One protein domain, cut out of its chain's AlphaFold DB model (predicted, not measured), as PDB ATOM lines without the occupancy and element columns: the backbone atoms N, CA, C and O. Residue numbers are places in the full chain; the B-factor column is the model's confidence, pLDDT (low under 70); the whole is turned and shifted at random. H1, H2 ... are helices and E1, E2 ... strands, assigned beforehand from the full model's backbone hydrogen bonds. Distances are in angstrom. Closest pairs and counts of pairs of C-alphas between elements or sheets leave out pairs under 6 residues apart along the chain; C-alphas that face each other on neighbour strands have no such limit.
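This is residues 2 to 85 of the 404 residues of the protein "Hypothetical protein" of Rotaria sordida (UniProt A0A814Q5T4). There is little regular structure: a mostly looped chain puts two short helices, H1 and H2, on one part of its length and a small strand hairpin, E1 and E2, at one end, and the long last stretch, residues 56 to 85, runs back past the helices to the other end. The printed part has 84 residues, with H1, H2, E1, E2 in chain order, the two strands antiparallel; the class is mixed, with 18 residues in named elements. It is compact, radius of gyration of the C-alphas 13.6 A, yet elongated, spanning 44 by 28 by 20 A.

H1, residues 18 to 25, and H2, residues 29 to 32, are close but not clearly touching; their closest C-alphas, of Phe 23 and Tyr 29, are 5.3 A apart. In H1 every O i to N i+4 pair is within hydrogen-bond range; H2 is too short for one. E1, residues 45 to 47, and E2, residues 53 to 55, form an antiparallel hairpin at 147 degrees, with N 46 and O 54 3.0 A apart, within hydrogen-bond range. H1 is apart from both strands.

H1 is 10.9 A long from C-alpha 18 at (-35.891, 7.309, 34.407), H2 5.4 A, E1 6.8 A, and E2 6.9 A, ending at C-alpha 55 (-14.178, 22.361, 22.854).

The C-alphas farthest apart, of Lys 50 and Asn 85, are 45.0 A apart. The printed part has no cut; the link from H2 to E1 is long, and pLDDT is under 70 at residues 59 to 61.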
ATOM      1  N   ALA A   2     -32.672   8.922  27.908       92.00
ATOM      2  CA  ALA A   2     -32.594  10.367  27.742       92.00
ATOM      3  C   ALA A   2     -33.685  10.858  26.782       92.00
ATOM      4  O   ALA A   2     -33.975  10.210  25.772       92.00
ATOM      5  N   ASN A   3     -34.284  11.993  27.102       95.69
ATOM      6  CA  ASN A   3     -35.103  12.776  26.205       95.69
ATOM      7  C   ASN A   3     -34.208  13.298  25.069       95.69
ATOM      8  O   ASN A   3     -33.068  13.670  25.302       95.69
ATOM      9  N   ALA A   4     -34.682  13.308  23.823       94.88
ATOM     10  CA  ALA A   4     -33.858  13.772  22.701       94.88
ATOM     11  C   ALA A   4     -33.790  15.305  22.605       94.88
ATOM     12  O   ALA A   4     -32.890  15.852  21.981       94.88
ATOM     13  N   THR A   5     -34.753  16.013  23.193       94.62
ATOM     14  CA  THR A   5     -34.989  17.444  22.947       94.62
ATOM     15  C   THR A   5     -34.667  18.343  24.129       94.62
ATOM     16  O   THR A   5     -34.232  19.471  23.921       94.62
ATOM     17  N   SER A   6     -34.845  17.861  25.357       93.75
ATOM     18  CA  SER A   6     -34.692  18.665  26.568       93.75
ATOM     19  C   SER A   6     -33.896  17.906  27.629       93.75
ATOM     20  O   SER A   6     -34.309  16.798  27.983       93.75
ATOM     21  N   PRO A   7     -32.816  18.485  28.183       94.94
ATOM     22  CA  PRO A   7     -32.029  17.828  29.217       94.94
ATOM     23  C   PRO A   7     -32.884  17.559  30.452       94.94
ATOM     24  O   PRO A   7     -33.534  18.464  30.978       94.94
ATOM     25  N   GLY A   8     -32.889  16.315  30.923       95.31
ATOM     26  CA  GLY A   8     -33.629  15.951  32.127       95.31
ATOM     27  C   GLY A   8     -35.125  15.775  31.907       95.31
ATOM     28  O   GLY A   8     -35.849  15.640  32.889       95.31
ATOM     29  N   GLY A   9     -35.610  15.821  30.662       95.69
ATOM     30  CA  GLY A   9     -37.031  15.689  30.350       95.69
ATOM     31  C   GLY A   9     -37.904  16.642  31.175       95.69
ATOM     32  O   GLY A   9     -37.722  17.859  31.162       95.69
ATOM     33  N   GLY A  10     -38.860  16.079  31.914       96.44
ATOM     34  CA  GLY A  10     -39.780  16.828  32.771       96.44
ATOM     35  C   GLY A  10     -39.363  16.937  34.240       96.44
ATOM     36  O   GLY A  10     -40.225  17.136  35.097       96.44
ATOM     37  N   TYR A  11     -38.076  16.792  34.584       95.81
ATOM     38  CA  TYR A  11     -37.671  16.588  35.983       95.81
ATOM     39  C   TYR A  11     -38.106  17.709  36.939       95.81
ATOM     40  O   TYR A  11     -38.452  17.416  38.086       95.81
ATOM     41  N   ARG A  12     -38.158  18.964  36.459       93.88
ATOM     42  CA  ARG A  12     -38.650  20.135  37.213       93.88
ATOM     43  C   ARG A  12     -40.160  20.116  37.457       93.88
ATOM     44  O   ARG A  12     -40.621  20.691  38.434       93.88
ATOM     45  N   LYS A  13     -40.923  19.457  36.581       95.88
ATOM     46  CA  LYS A  13     -42.381  19.290  36.705       95.88
ATOM     47  C   LYS A  13     -42.758  18.127  37.625       95.88
ATOM     48  O   LYS A  13     -43.918  18.003  37.997       95.88
ATOM     49  N   GLY A  14     -41.781  17.307  38.018       91.25
ATOM     50  CA  GLY A  14     -42.007  16.122  38.842       91.25
ATOM     51  C   GLY A  14     -42.352  14.871  38.036       91.25
ATOM     52  O   GLY A  14     -42.855  13.911  38.611       91.25
ATOM     53  N   ASP A  15     -42.062  14.849  36.732       94.12
ATOM     54  CA  ASP A  15     -42.323  13.672  35.902       94.12
ATOM     55  C   ASP A  15     -41.490  12.469  36.390       94.12
ATOM     56  O   ASP A  15     -40.353  12.612  36.849       94.12
ATOM     57  N   GLY A  16     -42.080  11.272  36.351       91.94
ATOM     58  CA  GLY A  16     -41.560  10.059  37.001       91.94
ATOM     59  C   GLY A  16     -40.737   9.129  36.106       91.94
ATOM     60  O   GLY A  16     -40.625   7.944  36.415       91.94
ATOM     61  N   ALA A  17     -40.218   9.608  34.974       95.25
ATOM     62  CA  ALA A  17     -39.416   8.776  34.081       95.25
ATOM     63  C   ALA A  17     -37.951   8.649  34.560       95.25
ATOM     64  O   ALA A  17     -37.513   9.239  35.553       95.25
ATOM     65  N   GLN A  18     -37.207   7.738  33.921       95.25
ATOM     66  CA  GLN A  18     -35.891   7.309  34.407       95.25
ATOM     67  C   GLN A  18     -34.867   8.452  34.413       95.25
ATOM     68  O   GLN A  18     -34.073   8.545  35.345       95.25
ATOM     69  N   GLU A  19     -34.848   9.285  33.372       96.00
ATOM     70  CA  GLU A  19     -33.913  10.412  33.288       96.00
ATOM     71  C   GLU A  19     -34.218  11.449  34.367       96.00
ATOM     72  O   GLU A  19     -33.314  11.903  35.065       96.00
ATOM     73  N   GLU A  20     -35.494  11.746  34.571       96.12
ATOM     74  CA  GLU A  20     -35.972  12.689  35.567       96.12
ATOM     75  C   GLU A  20     -35.564  12.272  36.980       96.12
ATOM     76  O   GLU A  20     -35.109  13.093  37.782       96.12
ATOM     77  N   ASN A  21     -35.674  10.975  37.273       94.62
ATOM     78  CA  ASN A  21     -35.237  10.397  38.536       94.62
ATOM     79  C   ASN A  21     -33.719  10.564  38.731       94.62
ATOM     80  O   ASN A  21     -33.281  10.935  39.819       94.62
ATOM     81  N   ILE A  22     -32.912  10.351  37.683       94.88
ATOM     82  CA  ILE A  22     -31.454  10.555  37.739       94.88
ATOM     83  C   ILE A  22     -31.135  12.033  37.996       94.88
ATOM     84  O   ILE A  22     -30.359  12.333  38.905       94.88
ATOM     85  N   PHE A  23     -31.770  12.955  37.266       95.88
ATOM     86  CA  PHE A  23     -31.578  14.401  37.431       95.88
ATOM     87  C   PHE A  23     -31.915  14.879  38.848       95.88
ATOM     88  O   PHE A  23     -31.180  15.678  39.416       95.88
ATOM     89  N   ARG A  24     -32.994  14.370  39.460       93.31
ATOM     90  CA  ARG A  24     -33.388  14.759  40.829       93.31
ATOM     91  C   ARG A  24     -32.494  14.188  41.929       93.31
ATOM     92  O   ARG A  24     -32.552  14.671  43.062       93.31
ATOM     93  N   ARG A  25     -31.731  13.132  41.647       93.81
ATOM     94  CA  ARG A  25     -30.980  12.370  42.658       93.81
ATOM     95  C   ARG A  25     -29.473  12.520  42.566       93.81
ATOM     96  O   ARG A  25     -28.762  11.937  43.382       93.81
ATOM     97  N   SER A  26     -29.002  13.251  41.575       94.81
ATOM     98  CA  SER A  26     -27.587  13.451  41.328       94.81
ATOM     99  C   SER A  26     -27.310  14.890  40.939       94.81
ATOM    100  O   SER A  26     -28.229  15.671  40.706       94.81
ATOM    101  N   ASP A  27     -26.037  15.242  40.857       93.94
ATOM    102  CA  ASP A  27     -25.586  16.519  40.310       93.94
ATOM    103  C   ASP A  27     -25.574  16.517  38.771       93.94
ATOM    104  O   ASP A  27     -25.096  17.472  38.165       93.94
ATOM    105  N   TYR A  28     -26.157  15.499  38.119       94.69
ATOM    106  CA  TYR A  28     -26.178  15.377  36.659       94.69
ATOM    107  C   TYR A  28     -26.825  16.569  35.955       94.69
ATOM    108  O   TYR A  28     -26.399  16.954  34.864       94.69
ATOM    109  N   TYR A  29     -27.799  17.215  36.603       93.50
ATOM    110  CA  TYR A  29     -28.397  18.442  36.086       93.50
ATOM    111  C   TYR A  29     -27.347  19.546  35.875       93.50
ATOM    112  O   TYR A  29     -27.437  20.266  34.890       93.50
ATOM    113  N   GLN A  30     -26.297  19.630  36.702       91.75
ATOM    114  CA  GLN A  30     -25.221  20.618  36.530       91.75
ATOM    115  C   GLN A  30     -24.407  20.382  35.254       91.75
ATOM    116  O   GLN A  30     -23.720  21.280  34.784       91.75
ATOM    117  N   SER A  31     -24.451  19.182  34.676       90.56
ATOM    118  CA  SER A  31     -23.720  18.880  33.446       90.56
ATOM    119  C   SER A  31     -24.516  19.162  32.179       90.56
ATOM    120  O   SER A  31     -23.902  19.330  31.130       90.56
ATOM    121  N   LEU A  32     -25.851  19.212  32.248       91.50
ATOM    122  CA  LEU A  32     -26.715  19.272  31.063       91.50
ATOM    123  C   LEU A  32     -27.722  20.424  31.069       91.50
ATOM    124  O   LEU A  32     -28.054  20.927  29.997       91.50
ATOM    125  N   ASP A  33     -28.195  20.861  32.233       91.62
ATOM    126  CA  ASP A  33     -29.155  21.955  32.347       91.62
ATOM    127  C   ASP A  33     -28.443  23.305  32.264       91.62
ATOM    128  O   ASP A  33     -27.768  23.727  33.199       91.62
ATOM    129  N   GLY A  34     -28.608  23.991  31.134       87.25
ATOM    130  CA  GLY A  34     -27.935  25.258  30.878       87.25
ATOM    131  C   GLY A  34     -28.270  26.402  31.817       87.25
ATOM    132  O   GLY A  34     -27.471  27.323  31.931       87.25
ATOM    133  N   GLU A  35     -29.406  26.337  32.504       88.38
ATOM    134  CA  GLU A  35     -29.807  27.389  33.437       88.38
ATOM    135  C   GLU A  35     -29.184  27.213  34.827       88.38
ATOM    136  O   GLU A  35     -29.022  28.190  35.552       88.38
ATOM    137  N   LEU A  36     -28.861  25.974  35.213       87.88
ATOM    138  CA  LEU A  36     -28.345  25.638  36.549       87.88
ATOM    139  C   LEU A  36     -26.870  25.239  36.551       87.88
ATOM    140  O   LEU A  36     -26.274  25.083  37.617       87.88
ATOM    141  N   ALA A  37     -26.303  24.986  35.380       85.44
ATOM    142  CA  ALA A  37     -24.953  24.496  35.261       85.44
ATOM    143  C   ALA A  37     -23.918  25.598  35.504       85.44
ATOM    144  O   ALA A  37     -23.994  26.698  34.961       85.44
ATOM    145  N   ASP A  38     -22.905  25.253  36.293       82.62
ATOM    146  CA  ASP A  38     -21.746  26.101  36.528       82.62
ATOM    147  C   ASP A  38     -20.809  26.021  35.310       82.62
ATOM    148  O   ASP A  38     -20.247  24.960  35.002       82.62
ATOM    149  N   THR A  39     -20.681  27.136  34.581       78.38
ATOM    150  CA  THR A  39     -19.857  27.252  33.367       78.38
ATOM    151  C   THR A  39     -18.392  26.940  33.628       78.38
ATOM    152  O   THR A  39     -17.717  26.425  32.740       78.38
ATOM    153  N   ASP A  40     -17.916  27.190  34.846       81.50
ATOM    154  CA  ASP A  40     -16.502  27.065  35.191       81.50
ATOM    155  C   ASP A  40     -16.150  25.646  35.652       81.50
ATOM    156  O   ASP A  40     -14.977  25.265  35.712       81.50
ATOM    157  N   ARG A  41     -17.169  24.842  35.973       74.38
ATOM    158  CA  ARG A  41     -16.998  23.522  36.585       74.38
ATOM    159  C   ARG A  41     -16.901  22.382  35.576       74.38
ATOM    160  O   ARG A  41     -16.405  21.312  35.926       74.38
ATOM    161  N   SER A  42     -17.370  22.587  34.346       76.88
ATOM    162  CA  SER A  42     -17.545  21.503  33.373       76.88
ATOM    163  C   SER A  42     -16.903  21.835  32.027       76.88
ATOM    164  O   SER A  42     -17.462  22.598  31.240       76.88
ATOM    165  N   GLU A  43     -15.771  21.203  31.714       85.50
ATOM    166  CA  GLU A  43     -15.246  21.206  30.346       85.50
ATOM    167  C   GLU A  43     -16.164  20.374  29.445       85.50
ATOM    168  O   GLU A  43     -16.392  19.184  29.675       85.50
ATOM    169  N   ARG A  44     -16.704  21.011  28.405       86.56
ATOM    170  CA  ARG A  44     -17.578  20.366  27.424       86.56
ATOM    171  C   ARG A  44     -16.827  20.189  26.121       86.56
ATOM    172  O   ARG A  44     -16.325  21.148  25.540       86.56
ATOM    173  N   ILE A  45     -16.773  18.948  25.660       89.75
ATOM    174  CA  ILE A  45     -16.086  18.558  24.436       89.75
ATOM    175  C   ILE A  45     -17.077  17.759  23.601       89.75
ATOM    176  O   ILE A  45     -17.761  16.881  24.128       89.75
ATOM    177  N   PHE A  46     -17.155  18.049  22.306       89.94
ATOM    178  CA  PHE A  46     -17.946  17.254  21.373       89.94
ATOM    179  C   PHE A  46     -17.040  16.543  20.371       89.94
ATOM    180  O   PHE A  46     -15.981  17.047  19.991       89.94
ATOM    181  N   CYS A  47     -17.463  15.352  19.957       88.44
ATOM    182  CA  CYS A  47     -16.784  14.557  18.946       88.44
ATOM    183  C   CYS A  47     -17.447  14.809  17.587       88.44
ATOM    184  O   CYS A  47     -18.653  14.623  17.435       88.44
ATOM    185  N   THR A  48     -16.674  15.266  16.606       86.81
ATOM    186  CA  THR A  48     -17.162  15.450  15.231       86.81
ATOM    187  C   THR A  48     -17.310  14.107  14.506       86.81
ATOM    188  O   THR A  48     -16.750  13.097  14.926       86.81
ATOM    189  N   SER A  49     -17.982  14.094  13.349       86.81
ATOM    190  CA  SER A  49     -18.066  12.908  12.473       86.81
ATOM    191  C   SER A  49     -16.704  12.385  11.992       86.81
ATOM    192  O   SER A  49     -16.607  11.245  11.550       86.81
ATOM    193  N   LYS A  50     -15.647  13.199  12.098       93.38
ATOM    194  CA  LYS A  50     -14.255  12.830  11.801       93.38
ATOM    195  C   LYS A  50     -13.485  12.328  13.030       93.38
ATOM    196  O   LYS A  50     -12.266  12.219  12.975       93.38
ATOM    197  N   CYS A  51     -14.171  12.064  14.143       88.12
ATOM    198  CA  CYS A  51     -13.582  11.688  15.431       88.12
ATOM    199  C   CYS A  51     -12.658  12.754  16.057       88.12
ATOM    200  O   CYS A  51     -11.844  12.442  16.924       88.12
ATOM    201  N   GLU A  52     -12.772  14.021  15.643       94.19
ATOM    202  CA  GLU A  52     -12.031  15.127  16.262       94.19
ATOM    203  C   GLU A  52     -12.780  15.637  17.495       94.19
ATOM    204  O   GLU A  52     -13.966  15.966  17.400       94.19
ATOM    205  N   LEU A  53     -12.074  15.745  18.621       91.62
ATOM    206  CA  LEU A  53     -12.568  16.359  19.850       91.62
ATOM    207  C   LEU A  53     -12.410  17.878  19.769       91.62
ATOM    208  O   LEU A  53     -11.294  18.378  19.625       91.62
ATOM    209  N   LYS A  54     -13.517  18.614  19.870       92.12
ATOM    210  CA  LYS A  54     -13.514  20.081  19.849       92.12
ATOM    211  C   LYS A  54     -14.149  20.637  21.121       92.12
ATOM    212  O   LYS A  54     -15.179  20.110  21.553       92.12
ATOM    213  N   PRO A  55     -13.553  21.677  21.735       89.75
ATOM    214  CA  PRO A  55     -14.178  22.361  22.854       89.75
ATOM    215  C   PRO A  55     -15.495  22.977  22.389       89.75
ATOM    216  O   PRO A  55     -15.602  23.515  21.283       89.75
ATOM    217  N   PHE A  56     -16.512  22.857  23.226       84.25
ATOM    218  CA  PHE A  56     -17.841  23.346  22.921       84.25
ATOM    219  C   PHE A  56     -17.931  24.834  23.301       84.25
ATOM    220  O   PHE A  56     -17.824  25.190  24.474       84.25
ATOM    221  N   ALA A  57     -18.083  25.718  22.312       79.94
ATOM    222  CA  ALA A  57     -18.186  27.159  22.539       79.94
ATOM    223  C   ALA A  57     -19.644  27.547  22.850       79.94
ATOM    224  O   ALA A  57     -20.466  27.683  21.947       79.94
ATOM    225  N   GLY A  58     -19.965  27.722  24.136       72.12
ATOM    226  CA  GLY A  58     -21.276  28.186  24.612       72.12
ATOM    227  C   GLY A  58     -22.168  27.081  25.189       72.12
ATOM    228  O   GLY A  58     -21.751  25.945  25.346       72.12
ATOM    229  N   TYR A  59     -23.408  27.407  25.553       63.22
ATOM    230  CA  TYR A  59     -24.343  26.447  26.170       63.22
ATOM    231  C   TYR A  59     -25.416  25.905  25.215       63.22
ATOM    232  O   TYR A  59     -26.172  25.003  25.571       63.22
ATOM    233  N   GLY A  60     -25.467  26.421  23.986       66.06
ATOM    234  CA  GLY A  60     -26.595  26.256  23.069       66.06
ATOM    235  C   GLY A  60     -26.612  25.013  22.175       66.06
ATOM    236  O   GLY A  60     -27.157  25.117  21.084       66.06
ATOM    237  N   GLY A  61     -26.035  23.859  22.544       64.56
ATOM    238  CA  GLY A  61     -26.080  22.728  21.595       64.56
ATOM    239  C   GLY A  61     -25.565  21.357  22.024       64.56
ATOM    240  O   GLY A  61     -25.021  20.638  21.193       64.56
ATOM    241  N   LEU A  62     -25.765  20.952  23.282       85.56
ATOM    242  CA  LEU A  62     -25.815  19.507  23.584       85.56
ATOM    243  C   LEU A  62     -27.178  18.900  23.226       85.56
ATOM    244  O   LEU A  62     -27.280  17.704  22.973       85.56
ATOM    245  N   TYR A  63     -28.210  19.743  23.211       91.19
ATOM    246  CA  TYR A  63     -29.572  19.394  22.854       91.19
ATOM    247  C   TYR A  63     -30.047  20.272  21.689       91.19
ATOM    248  O   TYR A  63     -29.665  21.444  21.633       91.19
ATOM    249  N   PRO A  64     -30.890  19.739  20.789       92.56
ATOM    250  CA  PRO A  64     -31.359  18.350  20.758       92.56
ATOM    251  C   PRO A  64     -30.235  17.348  20.429       92.56
ATOM    252  O   PRO A  64     -29.325  17.652  19.661       92.56
ATOM    253  N   ILE A  65     -30.294  16.153  21.024       91.44
ATOM    254  CA  ILE A  65     -29.352  15.063  20.753       91.44
ATOM    255  C   ILE A  65     -29.659  14.512  19.349       91.44
ATOM    256  O   ILE A  65     -30.815  14.170  19.079       91.44
ATOM    257  N   PRO A  66     -28.665  14.396  18.447       90.44
ATOM    258  CA  PRO A  66     -28.850  13.749  17.147       90.44
ATOM    259  C   PRO A  66     -29.372  12.309  17.284       90.44
ATOM    260  O   PRO A  66     -29.123  11.661  18.295       90.44
ATOM    261  N   GLU A  67     -30.019  11.762  16.249       90.81
ATOM    262  CA  GLU A  67     -30.625  10.409  16.266       90.81
ATOM    263  C   GLU A  67     -29.650   9.289  16.688       90.81
ATOM    264  O   GLU A  67     -30.046   8.322  17.333       90.81
ATOM    265  N   PHE A  68     -28.360   9.460  16.396       90.69
ATOM    266  CA  PHE A  68     -27.277   8.552  16.800       90.69
ATOM    267  C   PHE A  68     -26.247   9.235  17.710       90.69
ATOM    268  O   PHE A  68     -25.098   8.805  17.811       90.69
ATOM    269  N   GLY A  69     -26.643  10.339  18.338       90.31
ATOM    270  CA  GLY A  69     -25.835  11.068  19.300       90.31
ATOM    271  C   GLY A  69     -25.867  10.405  20.672       90.31
ATOM    272  O   GLY A  69     -26.858   9.805  21.083       90.31
ATOM    273  N   ALA A  70     -24.773  10.551  21.409       93.69
ATOM    274  CA  ALA A  70     -24.699  10.172  22.809       93.69
ATOM    275  C   ALA A  70     -23.967  11.262  23.583       93.69
ATOM    276  O   ALA A  70     -23.024  11.871  23.076       93.69
ATOM    277  N   ILE A  71     -24.391  11.484  24.825       93.62
ATOM    278  CA  ILE A  71     -23.691  12.361  25.757       93.62
ATOM    279  C   ILE A  71     -23.060  11.488  26.832       93.62
ATOM    280  O   ILE A  71     -23.747  10.733  27.519       93.62
ATOM    281  N   TYR A  72     -21.744  11.597  26.967       94.31
ATOM    282  CA  TYR A  72     -21.008  10.995  28.066       94.31
ATOM    283  C   TYR A  72     -20.733  12.053  29.131       94.31
ATOM    284  O   TYR A  72     -20.279  13.156  28.826       94.31
ATOM    285  N   THR A  73     -20.991  11.711  30.388       93.12
ATOM    286  CA  THR A  73     -20.732  12.597  31.521       93.12
ATOM    287  C   THR A  73     -20.088  11.798  32.639       93.12
ATOM    288  O   THR A  73     -20.663  10.837  33.144       93.12
ATOM    289  N   SER A  74     -18.869  12.182  33.003       92.81
ATOM    290  CA  SER A  74     -18.099  11.549  34.072       92.81
ATOM    291  C   SER A  74     -18.201  12.328  35.378       92.81
ATOM    292  O   SER A  74     -18.354  13.544  35.356       92.81
ATOM    293  N   GLY A  75     -18.006  11.640  36.504       90.31
ATOM    294  CA  GLY A  75     -17.883  12.290  37.814       90.31
ATOM    295  C   GLY A  75     -19.208  12.724  38.439       90.31
ATOM    296  O   GLY A  75     -19.193  13.554  39.339       90.31
ATOM    297  N   ILE A  76     -20.330  12.162  37.982       92.81
ATOM    298  CA  ILE A  76     -21.647  12.410  38.570       92.81
ATOM    299  C   ILE A  76     -21.737  11.796  39.967       92.81
ATOM    300  O   ILE A  76     -21.480  10.605  40.158       92.81
ATOM    301  N   THR A  77     -22.152  12.611  40.931       90.62
ATOM    302  CA  THR A  77     -22.410  12.226  42.315       90.62
ATOM    303  C   THR A  77     -23.898  11.968  42.502       90.62
ATOM    304  O   THR A  77     -24.721  12.869  42.346       90.62
ATOM    305  N   VAL A  78     -24.267  10.742  42.877       91.25
ATOM    306  CA  VAL A  78     -25.648  10.389  43.238       91.25
ATOM    307  C   VAL A  78     -25.814  10.550  44.745       91.25
ATOM    308  O   VAL A  78     -25.279   9.757  45.507       91.25
ATOM    309  N   PHE A  79     -26.571  11.558  45.173       86.75
ATOM    310  CA  PHE A  79     -26.740  11.920  46.586       86.75
ATOM    311  C   PHE A  79     -28.150  11.643  47.132       86.75
ATOM    312  O   PHE A  79     -28.465  12.009  48.263       86.75
ATOM    313  N   ARG A  80     -29.043  11.011  46.354       84.44
ATOM    314  CA  ARG A  80     -30.361  10.563  46.844       84.44
ATOM    315  C   ARG A  80     -30.652   9.114  46.468       84.44
ATOM    316  O   ARG A  80     -30.313   8.653  45.375       84.44
ATOM    317  N   GLN A  81     -31.371   8.406  47.339       84.25
ATOM    318  CA  GLN A  81     -31.947   7.088  47.044       84.25
ATOM    319  C   GLN A  81     -33.194   7.179  46.147       84.25
ATOM    320  O   GLN A  81     -33.636   8.276  45.801       84.25
ATOM    321  N   THR A  82     -33.698   6.023  45.696       83.94
ATOM    322  CA  THR A  82     -34.872   5.926  44.816       83.94
ATOM    323  C   THR A  82     -36.089   6.559  45.476       83.94
ATOM    324  O   THR A  82     -36.242   6.518  46.692       83.94
ATOM    325  N   GLU A  83     -36.994   7.106  44.666       77.38
ATOM    326  CA  GLU A  83     -38.240   7.717  45.156       77.38
ATOM    327  C   GLU A  83     -39.095   6.726  45.961       77.38
ATOM    328  O   GLU A  83     -39.748   7.119  46.923       77.38
ATOM    329  N   THR A  84     -39.014   5.430  45.639       79.19
ATOM    330  CA  THR A  84     -39.683   4.344  46.377       79.19
ATOM    331  C   THR A  84     -39.222   4.211  47.822       79.19
ATOM    332  O   THR A  84     -39.997   3.774  48.664       79.19
ATOM    333  N   ASN A  85     -37.974   4.578  48.117       72.44
ATOM    334  CA  ASN A  85     -37.402   4.468  49.457       72.44
ATOM    335  C   ASN A  85     -37.678   5.723  50.296       72.44
ATOM    336  O   ASN A  85     -37.211   5.819  51.428       72.44
TER     337      ASN A  85